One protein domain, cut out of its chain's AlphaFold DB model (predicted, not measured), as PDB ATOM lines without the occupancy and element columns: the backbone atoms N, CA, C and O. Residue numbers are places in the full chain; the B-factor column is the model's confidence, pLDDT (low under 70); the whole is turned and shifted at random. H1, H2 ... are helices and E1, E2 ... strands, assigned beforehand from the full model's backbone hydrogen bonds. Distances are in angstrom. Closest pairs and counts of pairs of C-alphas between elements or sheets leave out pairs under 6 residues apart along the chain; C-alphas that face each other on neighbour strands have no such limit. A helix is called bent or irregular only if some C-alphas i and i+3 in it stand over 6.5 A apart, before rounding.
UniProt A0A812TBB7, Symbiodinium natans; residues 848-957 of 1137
ATOM      1  N   TRP A 848     -52.472  57.772 -15.218       84.31
ATOM      2  CA  TRP A 848     -51.077  57.617 -14.790       84.31
ATOM      3  C   TRP A 848     -50.500  56.223 -15.066       84.31
ATOM      4  O   TRP A 848     -49.284  56.074 -15.051       84.31
ATOM      5  N   ALA A 849     -51.325  55.208 -15.358       85.31
ATOM      6  CA  ALA A 849     -50.859  53.860 -15.693       85.31
ATOM      7  C   ALA A 849     -50.459  53.716 -17.175       85.31
ATOM      8  O   ALA A 849     -49.997  52.652 -17.597       85.31
ATOM      9  N   ALA A 850     -50.576  54.781 -17.979       84.25
ATOM     10  CA  ALA A 850     -50.137  54.790 -19.373       84.25
ATOM     11  C   ALA A 850     -48.669  54.339 -19.577       84.25
ATOM     12  O   ALA A 850     -48.419  53.585 -20.524       84.25
ATOM     13  N   PRO A 851     -47.690  54.696 -18.718       86.12
ATOM     14  CA  PRO A 851     -46.333  54.159 -18.809       86.12
ATOM     15  C   PRO A 851     -46.267  52.645 -18.567       86.12
ATOM     16  O   PRO A 851     -45.475  51.970 -19.221       86.12
ATOM     17  N   LEU A 852     -47.118  52.081 -17.700       86.75
ATOM     18  CA  LEU A 852     -47.189  50.631 -17.462       86.75
ATOM     19  C   LEU A 852     -47.795  49.890 -18.658       86.75
ATOM     20  O   LEU A 852     -47.290  48.839 -19.042       86.75
ATOM     21  N   LEU A 853     -48.813  50.463 -19.309       84.56
ATOM     22  CA  LEU A 853     -49.340  49.936 -20.578       84.56
ATOM     23  C   LEU A 853     -48.268  49.897 -21.674       84.56
ATOM     24  O   LEU A 853     -48.297  49.033 -22.547       84.56
ATOM     25  N   ARG A 854     -47.320  50.841 -21.634       83.06
ATOM     26  CA  ARG A 854     -46.221  50.944 -22.597       83.06
ATOM     27  C   ARG A 854     -45.006  50.086 -22.222       83.06
ATOM     28  O   ARG A 854     -44.201  49.807 -23.108       83.06
ATOM     29  N   SER A 855     -44.850  49.695 -20.967       83.75
ATOM     30  CA  SER A 855     -43.657  48.995 -20.489       83.75
ATOM     31  C   SER A 855     -43.728  47.491 -20.747       83.75
ATOM     32  O   SER A 855     -44.807  46.902 -20.768       83.75
ATOM     33  N   ASP A 856     -42.562  46.859 -20.912       84.88
ATOM     34  CA  ASP A 856     -42.470  45.399 -20.884       84.88
ATOM     35  C   ASP A 856     -42.846  44.878 -19.479       84.88
ATOM     36  O   ASP A 856     -42.503  45.529 -18.486       84.88
ATOM     37  N   PRO A 857     -43.508  43.711 -19.369       90.19
ATOM     38  CA  PRO A 857     -43.803  43.055 -18.101       90.19
ATOM     39  C   PRO A 857     -42.580  42.926 -17.197       90.19
ATOM     40  O   PRO A 857     -41.480  42.579 -17.639       90.19
ATOM     41  N   GLY A 858     -42.778  43.185 -15.910       92.44
ATOM     42  CA  GLY A 858     -41.683  43.234 -14.956       92.44
ATOM     43  C   GLY A 858     -42.115  43.713 -13.581       92.44
ATOM     44  O   GLY A 858     -43.299  43.739 -13.251       92.44
ATOM     45  N   PHE A 859     -41.122  44.078 -12.777       94.81
ATOM     46  CA  PHE A 859     -41.320  44.554 -11.415       94.81
ATOM     47  C   PHE A 859     -41.313  46.081 -11.386       94.81
ATOM     48  O   PHE A 859     -40.443  46.717 -11.984       94.81
ATOM     49  N   PHE A 860     -42.274  46.661 -10.679       94.50
ATOM     50  CA  PHE A 860     -42.482  48.098 -10.594       94.50
ATOM     51  C   PHE A 860     -42.754  48.518  -9.152       94.50
ATOM     52  O   PHE A 860     -43.280  47.747  -8.353       94.50
ATOM     53  N   CYS A 861     -42.414  49.760  -8.830       92.12
ATOM     54  CA  CYS A 861     -42.815  50.426  -7.602       92.12
ATOM     55  C   CYS A 861     -43.759  51.573  -7.958       92.12
ATOM     56  O   CYS A 861     -43.409  52.448  -8.755       92.12
ATOM     57  N   VAL A 862     -44.944  51.551  -7.359       89.81
ATOM     58  CA  VAL A 862     -45.945  52.612  -7.428       89.81
ATOM     59  C   VAL A 862     -45.861  53.385  -6.120       89.81
ATOM     60  O   VAL A 862     -46.158  52.836  -5.064       89.81
ATOM     61  N   GLN A 863     -45.391  54.624  -6.175       87.38
ATOM     62  CA  GLN A 863     -45.307  55.502  -5.012       87.38
ATOM     63  C   GLN A 863     -46.460  56.504  -5.047       87.38
ATOM     64  O   GLN A 863     -46.657  57.180  -6.061       87.38
ATOM     65  N   PHE A 864     -47.194  56.602  -3.941       83.75
ATOM     66  CA  PHE A 864     -48.305  57.529  -3.763       83.75
ATOM     67  C   PHE A 864     -47.834  58.743  -2.955       83.75
ATOM     68  O   PHE A 864     -47.302  58.611  -1.857       83.75
ATOM     69  N   GLY A 865     -48.006  59.945  -3.507       75.38
ATOM     70  CA  GLY A 865     -47.553  61.187  -2.881       75.38
ATOM     71  C   GLY A 865     -46.025  61.322  -2.794       75.38
ATOM     72  O   GLY A 865     -45.274  60.732  -3.574       75.38
ATOM     73  N   ASP A 866     -45.561  62.147  -1.850       67.56
ATOM     74  CA  ASP A 866     -44.134  62.443  -1.645       67.56
ATOM     75  C   ASP A 866     -43.487  61.634  -0.505       67.56
ATOM     76  O   ASP A 866     -42.267  61.661  -0.340       67.56
ATOM     77  N   SER A 867     -44.281  60.874   0.257       62.78
ATOM     78  CA  SER A 867     -43.783  59.965   1.293       62.78
ATOM     79  C   SER A 867     -43.261  58.664   0.675       62.78
ATOM     80  O   SER A 867     -43.841  58.131  -0.268       62.78
ATOM     81  N   PHE A 868     -42.165  58.119   1.210       59.06
ATOM     82  CA  PHE A 868     -41.670  56.781   0.845       59.06
ATOM     83  C   PHE A 868     -42.377  55.646   1.607       59.06
ATOM     84  O   PHE A 868     -42.109  54.476   1.331       59.06
ATOM     85  N   LEU A 869     -43.249  55.986   2.563       62.22
ATOM     86  CA  LEU A 869     -44.022  55.018   3.346       62.22
ATOM     87  C   LEU A 869     -45.229  54.483   2.560       62.22
ATOM     88  O   LEU A 869     -45.598  53.327   2.740       62.22
ATOM     89  N   ASP A 870     -45.755  55.265   1.615       72.69
ATOM     90  CA  ASP A 870     -46.911  54.903   0.789       72.69
ATOM     91  C   ASP A 870     -46.447  54.365  -0.574       72.69
ATOM     92  O   ASP A 870     -46.652  54.972  -1.629       72.69
ATOM     93  N   LYS A 871     -45.744  53.227  -0.557       84.25
ATOM     94  CA  LYS A 871     -45.259  52.541  -1.767       84.25
ATOM     95  C   LYS A 871     -45.889  51.157  -1.912       84.25
ATOM     96  O   LYS A 871     -45.989  50.400  -0.952       84.25
ATOM     97  N   LEU A 872     -46.237  50.795  -3.141       89.12
ATOM     98  CA  LEU A 872     -46.702  49.464  -3.516       89.12
ATOM     99  C   LEU A 872     -45.747  48.875  -4.555       89.12
ATOM    100  O   LEU A 872     -45.618  49.391  -5.667       89.12
ATOM    101  N   VAL A 873     -45.078  47.777  -4.202       92.56
ATOM    102  CA  VAL A 873     -44.250  47.023  -5.148       92.56
ATOM    103  C   VAL A 873     -45.099  45.946  -5.798       92.56
ATOM    104  O   VAL A 873     -45.733  45.145  -5.116       92.56
ATOM    105  N   VAL A 874     -45.113  45.933  -7.127       94.56
ATOM    106  CA  VAL A 874     -45.935  45.022  -7.922       94.56
ATOM    107  C   VAL A 874     -45.123  44.354  -9.012       94.56
ATOM    108  O   VAL A 874     -44.176  44.922  -9.558       94.56
ATOM    109  N   TYR A 875     -45.545  43.158  -9.389       95.44
ATOM    110  CA  TYR A 875     -45.274  42.655 -10.722       95.44
ATOM    111  C   TYR A 875     -46.437  43.070 -11.618       95.44
ATOM    112  O   TYR A 875     -47.585  42.784 -11.278       95.44
ATOM    113  N   ALA A 876     -46.161  43.733 -12.740       93.94
ATOM    114  CA  ALA A 876     -47.189  44.187 -13.670       93.94
ATOM    115  C   ALA A 876     -46.985  43.599 -15.069       93.94
ATOM    116  O   ALA A 876     -45.864  43.493 -15.569       93.94
ATOM    117  N   CYS A 877     -48.096  43.240 -15.706       91.94
ATOM    118  CA  CYS A 877     -48.168  42.739 -17.067       91.94
ATOM    119  C   CYS A 877     -49.319  43.431 -17.800       91.94
ATOM    120  O   CYS A 877     -50.465  43.405 -17.347       91.94
ATOM    121  N   SER A 878     -49.017  44.018 -18.954       88.56
ATOM    122  CA  SER A 878     -49.990  44.760 -19.754       88.56
ATOM    123  C   SER A 878     -50.392  43.962 -20.991       88.56
ATOM    124  O   SER A 878     -49.540  43.547 -21.776       88.56
ATOM    125  N   LEU A 879     -51.694  43.736 -21.177       84.88
ATOM    126  CA  LEU A 879     -52.247  43.032 -22.337       84.88
ATOM    127  C   LEU A 879     -53.694  43.485 -22.586       84.88
ATOM    128  O   LEU A 879     -54.405  43.821 -21.643       84.88
ATOM    129  N   LYS A 880     -54.139  43.506 -23.852       76.12
ATOM    130  CA  LYS A 880     -55.502  43.930 -24.248       76.12
ATOM    131  C   LYS A 880     -55.901  45.311 -23.681       76.12
ATOM    132  O   LYS A 880     -57.023  45.490 -23.223       76.12
ATOM    133  N   ARG A 881     -54.979  46.288 -23.700       82.56
ATOM    134  CA  ARG A 881     -55.171  47.654 -23.153       82.56
ATOM    135  C   ARG A 881     -55.527  47.702 -21.654       82.56
ATOM    136  O   ARG A 881     -56.100  48.684 -21.179       82.56
ATOM    137  N   GLN A 882     -55.172  46.660 -20.907       86.19
ATOM    138  CA  GLN A 882     -55.304  46.595 -19.455       86.19
ATOM    139  C   GLN A 882     -53.943  46.373 -18.803       86.19
ATOM    140  O   GLN A 882     -53.088  45.697 -19.375       86.19
ATOM    141  N   VAL A 883     -53.776  46.898 -17.589       90.50
ATOM    142  CA  VAL A 883     -52.645  46.575 -16.715       90.50
ATOM    143  C   VAL A 883     -53.140  45.599 -15.660       90.50
ATOM    144  O   VAL A 883     -54.086  45.896 -14.936       90.50
ATOM    145  N   TRP A 884     -52.507  44.436 -15.582       94.00
ATOM    146  CA  TRP A 884     -52.752  43.447 -14.542       94.00
ATOM    147  C   TRP A 884     -51.540  43.372 -13.631       94.00
ATOM    148  O   TRP A 884     -50.405  43.428 -14.107       94.00
ATOM    149  N   ALA A 885     -51.772  43.250 -12.331       94.88
ATOM    150  CA  ALA A 885     -50.708  43.246 -11.346       94.88
ATOM    151  C   ALA A 885     -51.037  42.372 -10.133       94.88
ATOM    152  O   ALA A 885     -52.200  42.072  -9.858       94.88
ATOM    153  N   PHE A 886     -49.992  41.975  -9.410       95.31
ATOM    154  CA  PHE A 886     -50.086  41.444  -8.050       95.31
ATOM    155  C   PHE A 886     -48.989  42.071  -7.184       95.31
ATOM    156  O   PHE A 886     -47.940  42.476  -7.696       95.31
ATOM    157  N   SER A 887     -49.243  42.182  -5.881       93.75
ATOM    158  CA  SER A 887     -48.340  42.826  -4.926       93.75
ATOM    159  C   SER A 887     -47.220  41.896  -4.452       93.75
ATOM    160  O   SER A 887     -47.386  40.680  -4.355       93.75
ATOM    161  N   LEU A 888     -46.068  42.486  -4.134       93.62
ATOM    162  CA  LEU A 888     -44.972  41.826  -3.433       93.62
ATOM    163  C   LEU A 888     -44.843  42.433  -2.033       93.62
ATOM    164  O   LEU A 888     -44.869  43.654  -1.878       93.62
ATOM    165  N   ALA A 889     -44.669  41.583  -1.024       91.56
ATOM    166  CA  ALA A 889     -44.469  42.000   0.359       91.56
ATOM    167  C   ALA A 889     -42.991  42.308   0.625       91.56
ATOM    168  O   ALA A 889     -42.112  41.546   0.218       91.56
ATOM    169  N   GLU A 890     -42.705  43.412   1.315       89.62
ATOM    170  CA  GLU A 890     -41.357  43.705   1.808       89.62
ATOM    171  C   GLU A 890     -40.988  42.713   2.920       89.62
ATOM    172  O   GLU A 890     -41.793  42.431   3.806       89.62
ATOM    173  N   VAL A 891     -39.784  42.141   2.855       87.44
ATOM    174  CA  VAL A 891     -39.301  41.213   3.882       87.44
ATOM    175  C   VAL A 891     -38.718  42.022   5.035       87.44
ATOM    176  O   VAL A 891     -37.710  42.714   4.868       87.44
ATOM    177  N   GLU A 892     -39.344  41.919   6.208       81.69
ATOM    178  CA  GLU A 892     -38.906  42.616   7.418       81.69
ATOM    179  C   GLU A 892     -37.427  42.334   7.726       81.69
ATOM    180  O   GLU A 892     -36.970  41.192   7.711       81.69
ATOM    181  N   GLY A 893     -36.655  43.395   7.979       78.44
ATOM    182  CA  GLY A 893     -35.237  43.302   8.343       78.44
ATOM    183  C   GLY A 893     -34.255  43.004   7.197       78.44
ATOM    184  O   GLY A 893     -33.052  43.128   7.410       78.44
ATOM    185  N   GLU A 894     -34.717  42.681   5.980       78.88
ATOM    186  CA  GLU A 894     -33.858  42.331   4.825       78.88
ATOM    187  C   GLU A 894     -33.765  43.444   3.751       78.88
ATOM    188  O   GLU A 894     -33.347  43.170   2.628       78.88
ATOM    189  N   GLY A 895     -34.155  44.684   4.089       77.75
ATOM    190  CA  GLY A 895     -34.025  45.947   3.331       77.75
ATOM    191  C   GLY A 895     -33.822  45.862   1.807       77.75
ATOM    192  O   GLY A 895     -32.736  45.531   1.339       77.75
ATOM    193  N   ARG A 896     -34.830  46.282   1.021       85.06
ATOM    194  CA  ARG A 896     -34.909  46.128  -0.461       85.06
ATOM    195  C   ARG A 896     -35.086  44.687  -0.952       85.06
ATOM    196  O   ARG A 896     -34.921  44.416  -2.147       85.06
ATOM    197  N   THR A 897     -35.457  43.784  -0.053       91.12
ATOM    198  CA  THR A 897     -35.858  42.420  -0.391       91.12
ATOM    199  C   THR A 897     -37.375  42.324  -0.363       91.12
ATOM    200  O   THR A 897     -38.009  42.693   0.622       91.12
ATOM    201  N   TYR A 898     -37.953  41.821  -1.447       93.19
ATOM    202  CA  TYR A 898     -39.390  41.633  -1.597       93.19
ATOM    203  C   TYR A 898     -39.692  40.167  -1.867       93.19
ATOM    204  O   TYR A 898     -38.878  39.451  -2.451       93.19
ATOM    205  N   SER A 899     -40.861  39.705  -1.447       92.88
ATOM    206  CA  SER A 899     -41.274  38.323  -1.635       92.88
ATOM    207  C   SER A 899     -42.728  38.207  -2.046       92.88
ATOM    208  O   SER A 899     -43.547  39.074  -1.744       92.88
ATOM    209  N   PHE A 900     -43.039  37.126  -2.749       92.12
ATOM    210  CA  PHE A 900     -44.413  36.712  -2.984       92.12
ATOM    211  C   PHE A 900     -44.586  35.248  -2.590       92.12
ATOM    212  O   PHE A 900     -43.666  34.429  -2.729       92.12
ATOM    213  N   ASP A 901     -45.770  34.953  -2.064       89.19
ATOM    214  CA  ASP A 901     -46.175  33.611  -1.674       89.19
ATOM    215  C   ASP A 901     -46.418  32.747  -2.918       89.19
ATOM    216  O   ASP A 901     -47.010  33.185  -3.901       89.19
ATOM    217  N   THR A 902     -45.940  31.508  -2.865       85.31
ATOM    218  CA  THR A 902     -46.184  30.479  -3.888       85.31
ATOM    219  C   THR A 902     -47.239  29.465  -3.442       85.31
ATOM    220  O   THR A 902     -47.600  28.594  -4.225       85.31
ATOM    221  N   GLY A 903     -47.731  29.545  -2.201       82.94
ATOM    222  CA  GLY A 903     -48.882  28.773  -1.728       82.94
ATOM    223  C   GLY A 903     -50.198  29.241  -2.352       82.94
ATOM    224  O   GLY A 903     -51.051  28.419  -2.687       82.94
ATOM    225  N   THR A 904     -50.339  30.548  -2.566       87.56
ATOM    226  CA  THR A 904     -51.471  31.147  -3.280       87.56
ATOM    227  C   THR A 904     -51.277  31.045  -4.796       87.56
ATOM    228  O   THR A 904     -50.203  31.341  -5.323       87.56
ATOM    229  N   LEU A 905     -52.313  30.624  -5.531       92.69
ATOM    230  CA  LEU A 905     -52.228  30.495  -6.990       92.69
ATOM    231  C   LEU A 905     -52.163  31.873  -7.653       92.69
ATOM    232  O   LEU A 905     -52.945  32.762  -7.315       92.69
ATOM    233  N   LEU A 906     -51.311  32.033  -8.672       93.25
ATOM    234  CA  LEU A 906     -51.159  33.322  -9.354       93.25
ATOM    235  C   LEU A 906     -52.489  33.836  -9.923       93.25
ATOM    236  O   LEU A 906     -52.764  35.027  -9.840       93.25
ATOM    237  N   CYS A 907     -53.351  32.953 -10.434       93.31
ATOM    238  CA  CYS A 907     -54.683  33.318 -10.922       93.31
ATOM    239  C   CYS A 907     -55.632  33.900  -9.855       93.31
ATOM    240  O   CYS A 907     -56.665  34.456 -10.216       93.31
ATOM    241  N   GLN A 908     -55.322  33.751  -8.563       92.88
ATOM    242  CA  GLN A 908     -56.074  34.340  -7.447       92.88
ATOM    243  C   GLN A 908     -55.502  35.706  -7.032       92.88
ATOM    244  O   GLN A 908     -56.255  36.584  -6.608       92.88
ATOM    245  N   SER A 909     -54.187  35.894  -7.175       92.00
ATOM    246  CA  SER A 909     -53.483  37.127  -6.791       92.00
ATOM    247  C   SER A 909     -53.388  38.158  -7.920       92.00
ATOM    248  O   SER A 909     -53.400  39.357  -7.653       92.00
ATOM    249  N   LEU A 910     -53.277  37.716  -9.174       95.00
ATOM    250  CA  LEU A 910     -53.156  38.580 -10.347       95.00
ATOM    251  C   LEU A 910     -54.528  39.141 -10.734       95.00
ATOM    252  O   LEU A 910     -55.416  38.398 -11.152       95.00
ATOM    253  N   LYS A 911     -54.686  40.462 -10.641       93.31
ATOM    254  CA  LYS A 911     -55.945  41.171 -10.921       93.31
ATOM    255  C   LYS A 911     -55.693  42.422 -11.773       93.31
ATOM    256  O   LYS A 911     -54.551  42.882 -11.842       93.31
ATOM    257  N   PRO A 912     -56.722  43.004 -12.421       92.31
ATOM    258  CA  PRO A 912     -56.622  44.345 -12.991       92.31
ATOM    259  C   PRO A 912     -56.118  45.343 -11.943       92.31
ATOM    260  O   PRO A 912     -56.537  45.283 -10.785       92.31
ATOM    261  N   LEU A 913     -55.231  46.255 -12.344       90.19
ATOM    262  CA  LEU A 913     -54.564  47.186 -11.434       90.19
ATOM    263  C   LEU A 913     -55.567  48.029 -10.634       90.19
ATOM    264  O   LEU A 913     -55.363  48.242  -9.447       90.19
ATOM    265  N   GLU A 914     -56.678  48.448 -11.242       87.19
ATOM    266  CA  GLU A 914     -57.746  49.183 -10.556       87.19
ATOM    267  C   GLU A 914     -58.350  48.400  -9.379       87.19
ATOM    268  O   GLU A 914     -58.592  48.963  -8.310       87.19
ATOM    269  N   ILE A 915     -58.572  47.096  -9.574       89.31
ATOM    270  CA  ILE A 915     -59.122  46.206  -8.545       89.31
ATOM    271  C   ILE A 915     -58.080  45.996  -7.447       89.31
ATOM    272  O   ILE A 915     -58.413  46.093  -6.271       89.31
ATOM    273  N   LEU A 916     -56.814  45.789  -7.821       89.69
ATOM    274  CA  LEU A 916     -55.727  45.645  -6.854       89.69
ATOM    275  C   LEU A 916     -55.607  46.885  -5.958       89.69
ATOM    276  O   LEU A 916     -55.492  46.746  -4.751       89.69
ATOM    277  N   LEU A 917     -55.669  48.093  -6.521       86.69
ATOM    278  CA  LEU A 917     -55.600  49.333  -5.736       86.69
ATOM    279  C   LEU A 917     -56.784  49.472  -4.774       86.69
ATOM    280  O   LEU A 917     -56.598  49.886  -3.632       86.69
ATOM    281  N   SER A 918     -57.974  49.058  -5.214       86.00
ATOM    282  CA  SER A 918     -59.174  49.049  -4.375       86.00
ATOM    283  C   SER A 918     -59.049  48.067  -3.202       86.00
ATOM    284  O   SER A 918     -59.456  48.409  -2.096       86.00
ATOM    285  N   ASP A 919     -58.420  46.901  -3.400       85.75
ATOM    286  CA  ASP A 919     -58.133  45.934  -2.323       85.75
ATOM    287  C   ASP A 919     -57.218  46.535  -1.228       85.75
ATOM    288  O   ASP A 919     -57.296  46.133  -0.068       85.75
ATOM    289  N   PHE A 920     -56.385  47.524  -1.576       82.19
ATOM    290  CA  PHE A 920     -55.540  48.283  -0.641       82.19
ATOM    291  C   PHE A 920     -56.192  49.581  -0.129       82.19
ATOM    292  O   PHE A 920     -55.541  50.351   0.575       82.19
ATOM    293  N   GLY A 921     -57.458  49.844  -0.467       79.00
ATOM    294  CA  GLY A 921     -58.169  51.063  -0.068       79.00
ATOM    295  C   GLY A 921     -57.662  52.340  -0.749       79.00
ATOM    296  O   GLY A 921     -57.869  53.433  -0.227       79.00
ATOM    297  N   LEU A 922     -56.982  52.222  -1.894       77.44
ATOM    298  CA  LEU A 922     -56.400  53.350  -2.623       77.44
ATOM    299  C   LEU A 922     -57.323  53.795  -3.766       77.44
ATOM    300  O   LEU A 922     -57.551  53.053  -4.724       77.44
ATOM    301  N   GLU A 923     -57.811  55.037  -3.711       69.12
ATOM    302  CA  GLU A 923     -58.560  55.646  -4.816       69.12
ATOM    303  C   GLU A 923     -57.612  56.156  -5.909       69.12
ATOM    304  O   GLU A 923     -56.827  57.087  -5.739       69.12
ATOM    305  N   ALA A 924     -57.676  55.522  -7.076       59.94
ATOM    306  CA  ALA A 924     -56.651  55.649  -8.103       59.94
ATOM    307  C   ALA A 924     -56.755  56.913  -8.989       59.94
ATOM    308  O   ALA A 924     -55.838  57.175  -9.772       59.94
ATOM    309  N   SER A 925     -57.848  57.685  -8.903       61.19
ATOM    310  CA  SER A 925     -58.119  58.863  -9.750       61.19
ATOM    311  C   SER A 925     -57.646  60.204  -9.170       61.19
ATOM    312  O   SER A 925     -57.663  61.197  -9.894       61.19
ATOM    313  N   THR A 926     -57.218  60.253  -7.906       56.88
ATOM    314  CA  THR A 926     -56.980  61.504  -7.151       56.88
ATOM    315  C   THR A 926     -55.561  61.660  -6.588       56.88
ATOM    316  O   THR A 926     -55.243  62.713  -6.039       56.88
ATOM    317  N   LEU A 927     -54.683  60.663  -6.742       65.00
ATOM    318  CA  LEU A 927     -53.343  60.653  -6.138       65.00
ATOM    319  C   LEU A 927     -52.247  61.085  -7.126       65.00
ATOM    320  O   LEU A 927     -52.234  60.671  -8.285       65.00
ATOM    321  N   ALA A 928     -51.279  61.877  -6.653       74.56
ATOM    322  CA  ALA A 928     -50.017  62.083  -7.361       74.56
ATOM    323  C   ALA A 928     -49.200  60.783  -7.293       74.56
ATOM    324  O   ALA A 928     -48.817  60.356  -6.205       74.56
ATOM    325  N   VAL A 929     -48.961  60.137  -8.438       82.81
ATOM    326  CA  VAL A 929     -48.286  58.832  -8.510       82.81
ATOM    327  C   VAL A 929     -46.939  58.962  -9.211       82.81
ATOM    328  O   VAL A 929     -46.864  59.473 -10.329       82.81
ATOM    329  N   LYS A 930     -45.878  58.449  -8.580       87.12
ATOM    330  CA  LYS A 930     -44.560  58.260  -9.205       87.12
ATOM    331  C   LYS A 930     -44.345  56.777  -9.491       87.12
ATOM    332  O   LYS A 930     -44.587  55.926  -8.636       87.12
ATOM    333  N   LEU A 931     -43.891  56.469 -10.703       90.31
ATOM    334  CA  LEU A 931     -43.659  55.100 -11.160       90.31
ATOM    335  C   LEU A 931     -42.172  54.831 -11.340       90.31
ATOM    336  O   LEU A 931     -41.473  55.599 -11.997       90.31
ATOM    337  N   TYR A 932     -41.714  53.694 -10.825       92.06
ATOM    338  CA  TYR A 932     -40.345  53.225 -10.999       92.06
ATOM    339  C   TYR A 932     -40.334  51.790 -11.523       92.06
ATOM    340  O   TYR A 932     -41.043  50.932 -11.002       92.06
ATOM    341  N   LYS A 933     -39.504  51.507 -12.525       93.44
ATOM    342  CA  LYS A 933     -39.158  50.146 -12.948       93.44
ATOM    343  C   LYS A 933     -38.033  49.623 -12.057       93.44
ATOM    344  O   LYS A 933     -37.052  50.330 -11.850       93.44
ATOM    345  N   LEU A 934     -38.182  48.414 -11.524       93.31
ATOM    346  CA  LEU A 934     -37.230  47.816 -10.588       93.31
ATOM    347  C   LEU A 934     -36.341  46.781 -11.281       93.31
ATOM    348  O   LEU A 934     -36.839  45.855 -11.926       93.31
ATOM    349  N   ASP A 935     -35.034  46.895 -11.058       91.38
ATOM    350  CA  ASP A 935     -34.039  45.930 -11.521       91.38
ATOM    351  C   ASP A 935     -33.692  44.954 -10.395       91.38
ATOM    352  O   ASP A 935     -33.207  45.350  -9.331       91.38
ATOM    353  N   MET A 936     -33.949  43.667 -10.626       91.88
ATOM    354  CA  MET A 936     -33.693  42.589  -9.666       91.88
ATOM    355  C   MET A 936     -32.320  41.963  -9.925       91.88
ATOM    356  O   MET A 936     -32.019  41.634 -11.071       91.88
ATOM    357  N   CYS A 937     -31.516  41.738  -8.879       88.94
ATOM    358  CA  CYS A 937     -30.161  41.173  -9.016       88.94
ATOM    359  C   CYS A 937     -29.954  39.806  -8.370       88.94
ATOM    360  O   CYS A 937     -29.014  39.095  -8.727       88.94
ATOM    361  N   LYS A 938     -30.814  39.413  -7.424       87.38
ATOM    362  CA  LYS A 938     -30.784  38.081  -6.809       87.38
ATOM    363  C   LYS A 938     -32.197  37.551  -6.637       87.38
ATOM    364  O   LYS A 938     -33.108  38.304  -6.294       87.38
ATOM    365  N   ALA A 939     -32.346  36.248  -6.832       89.44
ATOM    366  CA  ALA A 939     -33.557  35.507  -6.527       89.44
ATOM    367  C   ALA A 939     -33.210  34.301  -5.651       89.44
ATOM    368  O   ALA A 939     -32.177  33.660  -5.847       89.44
ATOM    369  N   ARG A 940     -34.075  33.985  -4.689       88.00
ATOM    370  CA  ARG A 940     -34.011  32.751  -3.907       88.00
ATOM    371  C   ARG A 940     -35.407  32.160  -3.827       88.00
ATOM    372  O   ARG A 940     -36.328  32.814  -3.349       88.00
ATOM    373  N   VAL A 941     -35.543  30.914  -4.263       85.12
ATOM    374  CA  VAL A 941     -36.774  30.147  -4.079       85.12
ATOM    375  C   VAL A 941     -36.641  29.347  -2.787       85.12
ATOM    376  O   VAL A 941     -35.690  28.583  -2.620       85.12
ATOM    377  N   ALA A 942     -37.560  29.558  -1.852       78.44
ATOM    378  CA  ALA A 942     -37.702  28.773  -0.631       78.44
ATOM    379  C   ALA A 942     -39.047  28.033  -0.655       78.44
ATOM    380  O   ALA A 942     -39.929  28.363  -1.444       78.44
ATOM    381  N   SER A 943     -39.215  27.023   0.206       73.25
ATOM    382  CA  SER A 943     -40.480  26.284   0.302       73.25
ATOM    383  C   SER A 943     -41.618  27.241   0.660       73.25
ATOM    384  O   SER A 943     -41.709  27.685   1.800       73.25
ATOM    385  N   GLY A 944     -42.463  27.565  -0.318       80.81
ATOM    386  CA  GLY A 944     -43.612  28.444  -0.135       80.81
ATOM    387  C   GLY A 944     -43.401  29.900  -0.552       80.81
ATOM    388  O   GLY A 944     -44.398  30.581  -0.721       80.81
ATOM    389  N   ALA A 945     -42.191  30.390  -0.847       89.25
ATOM    390  CA  ALA A 945     -42.017  31.791  -1.263       89.25
ATOM    391  C   ALA A 945     -40.833  32.018  -2.210       89.25
ATOM    392  O   ALA A 945     -39.800  31.348  -2.129       89.25
ATOM    393  N   VAL A 946     -40.957  33.033  -3.066       91.19
ATOM    394  CA  VAL A 946     -39.854  33.544  -3.892       91.19
ATOM    395  C   VAL A 946     -39.410  34.887  -3.329       91.19
ATOM    396  O   VAL A 946     -40.205  35.820  -3.261       91.19
ATOM    397  N   LYS A 947     -38.135  34.991  -2.940       93.00
ATOM    398  CA  LYS A 947     -37.497  36.235  -2.489       93.00
ATOM    399  C   LYS A 947     -36.683  36.859  -3.621       93.00
ATOM    400  O   LYS A 947     -35.908  36.161  -4.277       93.00
ATOM    401  N   LEU A 948     -36.822  38.167  -3.810       93.56
ATOM    402  CA  LEU A 948     -36.173  38.970  -4.844       93.56
ATOM    403  C   LEU A 948     -35.478  40.180  -4.213       93.56
ATOM    404  O   LEU A 948     -36.059  40.855  -3.367       93.56
ATOM    405  N   VAL A 949     -34.251  40.468  -4.645       93.25
ATOM    406  CA  VAL A 949     -33.463  41.612  -4.159       93.25
ATOM    407  C   VAL A 949     -33.367  42.678  -5.245       93.25
ATOM    408  O   VAL A 949     -32.931  42.383  -6.363       93.25
ATOM    409  N   VAL A 950     -33.736  43.914  -4.901       92.69
ATOM    410  CA  VAL A 950     -33.689  45.070  -5.808       92.69
ATOM    411  C   VAL A 950     -32.291  45.689  -5.822       92.69
ATOM    412  O   VAL A 950     -31.756  46.076  -4.783       92.69
ATOM    413  N   GLN A 951     -31.720  45.845  -7.016       91.50
ATOM    414  CA  GLN A 951     -30.453  46.540  -7.257       91.50
ATOM    415  C   GLN A 951     -30.657  48.019  -7.580       91.50
ATOM    416  O   GLN A 951     -29.926  48.864  -7.066       91.50
ATOM    417  N   GLY A 952     -31.641  48.324  -8.424       89.50
ATOM    418  CA  GLY A 952     -31.866  49.660  -8.962       89.50
ATOM    419  C   GLY A 952     -33.340  49.948  -9.213       89.50
ATOM    420  O   GLY A 952     -34.167  49.036  -9.274       89.50
ATOM    421  N   ALA A 953     -33.658  51.234  -9.329       90.50
ATOM    422  CA  ALA A 953     -34.980  51.723  -9.680       90.50
ATOM    423  C   ALA A 953     -34.839  52.849 -10.711       90.50
ATOM    424  O   ALA A 953     -34.143  53.834 -10.461       90.50
ATOM    425  N   THR A 954     -35.488  52.709 -11.864       92.19
ATOM    426  CA  THR A 954     -35.494  53.715 -12.934       92.19
ATOM    427  C   THR A 954     -36.861  54.396 -12.987       92.19
ATOM    428  O   THR A 954     -37.860  53.687 -13.124       92.19
ATOM    429  N   PRO A 955     -36.959  55.733 -12.875       89.25
ATOM    430  CA  PRO A 955     -38.241  56.427 -12.981       89.25
ATOM    431  C   PRO A 955     -38.833  56.279 -14.390       89.25
ATOM    432  O   PRO A 955     -38.113  56.336 -15.387       89.25
ATOM    433  N   LEU A 956     -40.150  56.094 -14.472       85.62
ATOM    434  CA  LEU A 956     -40.913  56.100 -15.720       85.62
ATOM    435  C   LEU A 956     -41.571  57.471 -15.892       85.62
ATOM    436  O   LEU A 956     -42.371  57.884 -15.055       85.62
ATOM    437  N   GLU A 957     -41.260  58.171 -16.982       75.12
ATOM    438  CA  GLU A 957     -41.848  59.483 -17.264       75.12
ATOM    439  C   GLU A 957     -43.350  59.367 -17.581       75.12
ATOM    440  O   GLU A 957     -43.773  58.664 -18.506       75.12
TER     441      GLU A 957
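Overview. This is residues 848 to 957 of the 1137 residues of a protein of Symbiodinium natans (UniProt A0A812TBB7). One antiparallel sheet of six strands is folded back on itself into a partly closed barrel: E3, E2 and E1 make one leaf, E6 and E4 face it, and long, bent E5 is the hinge. H1 packs on E2 and E3, H3 packs on E3, and small H2 only grazes the sheet. The 110 printed residues hold three named helices and six named strands, along the chain H1 E1 E2 E3 E4 H2 H3 E5 E6; the sheet's order is E3 E2 E1 E5 E6 E4, and the class is mixed, helices and strands. The whole is compact, with a radius of gyration of the C-alphas of 13.6 A and spans of 38 by 29 by 26 A.

Arrangement. Start at H1, residues 848 to 854, which is on the sheet at a height over the sheet of 5.3 A, over none of the strands. Look next at E1, residues 858 to 864, E2, residues 871 to 879, and E3, residues 882 to 887: they form a meander, each strand the antiparallel neighbour of the one before. The closest C-alphas of H1 and E2 are those of Leu 853 and Ser 878, 5.3 A apart. E1 and E2 are a hairpin, with N 860 and O 874 within hydrogen-bond range at 2.8 A; so are E2 and E3, with N 877 and O 884 at 2.8 A. E4, residues 897 to 901, is the other edge strand; beside it, residues 889 to 890 pair antiparallel with 898 to 899. H2, residues 906 to 909, only grazes the sheet. H3, residues 913 to 919, is on the opposite face from H1, and its closest C-alpha pair with E3 is Leu 913 and Trp 884, 5.2 A. E5, residues 929 to 942, pairs with E1 through N 861 and O 932, 2.8 A, and forms a hairpin with E6, residues 945 to 955, through N 940 and O 947, 2.9 A. E6 pairs with E4 through N 948 and O 898, 2.8 A. E4, H2 H3 and E5 form a split strand-helix-strand unit, two strands of one sheet that are not neighbours, with helices between them along the chain and E6 between them in the sheet; its crossover is right-handed. In H3 every O i to N i+4 pair is within hydrogen-bond range, in H1 2 of 3; H2 is too short for one.

Along the chain. Find C-alpha 848 at (-51.077, 57.617, -14.790), where irregular H1 begins; C-alphas 848 and 851 are 7.1 A apart. E1 measures 19.3 A and E2 23.7 A, with a bend of 57 degrees at residue 875. Find C-alpha 929 at (-48.286, 58.832, -8.510); from there E5 runs 32.8 A and bends by 77 degrees at residue 937. E6 runs 27.5 A, bends by 69 degrees at residue 951 and ends at C-alpha 955, (-38.241, 56.427, -12.981).

Size, cuts and confidence. The two C-alphas farthest apart are those of Thr 926 and Ser 943, 39.6 A. The printed part has no cut and no long link. Look for low confidence, pLDDT under 70, at residues 866 to 869 and 923 to 927.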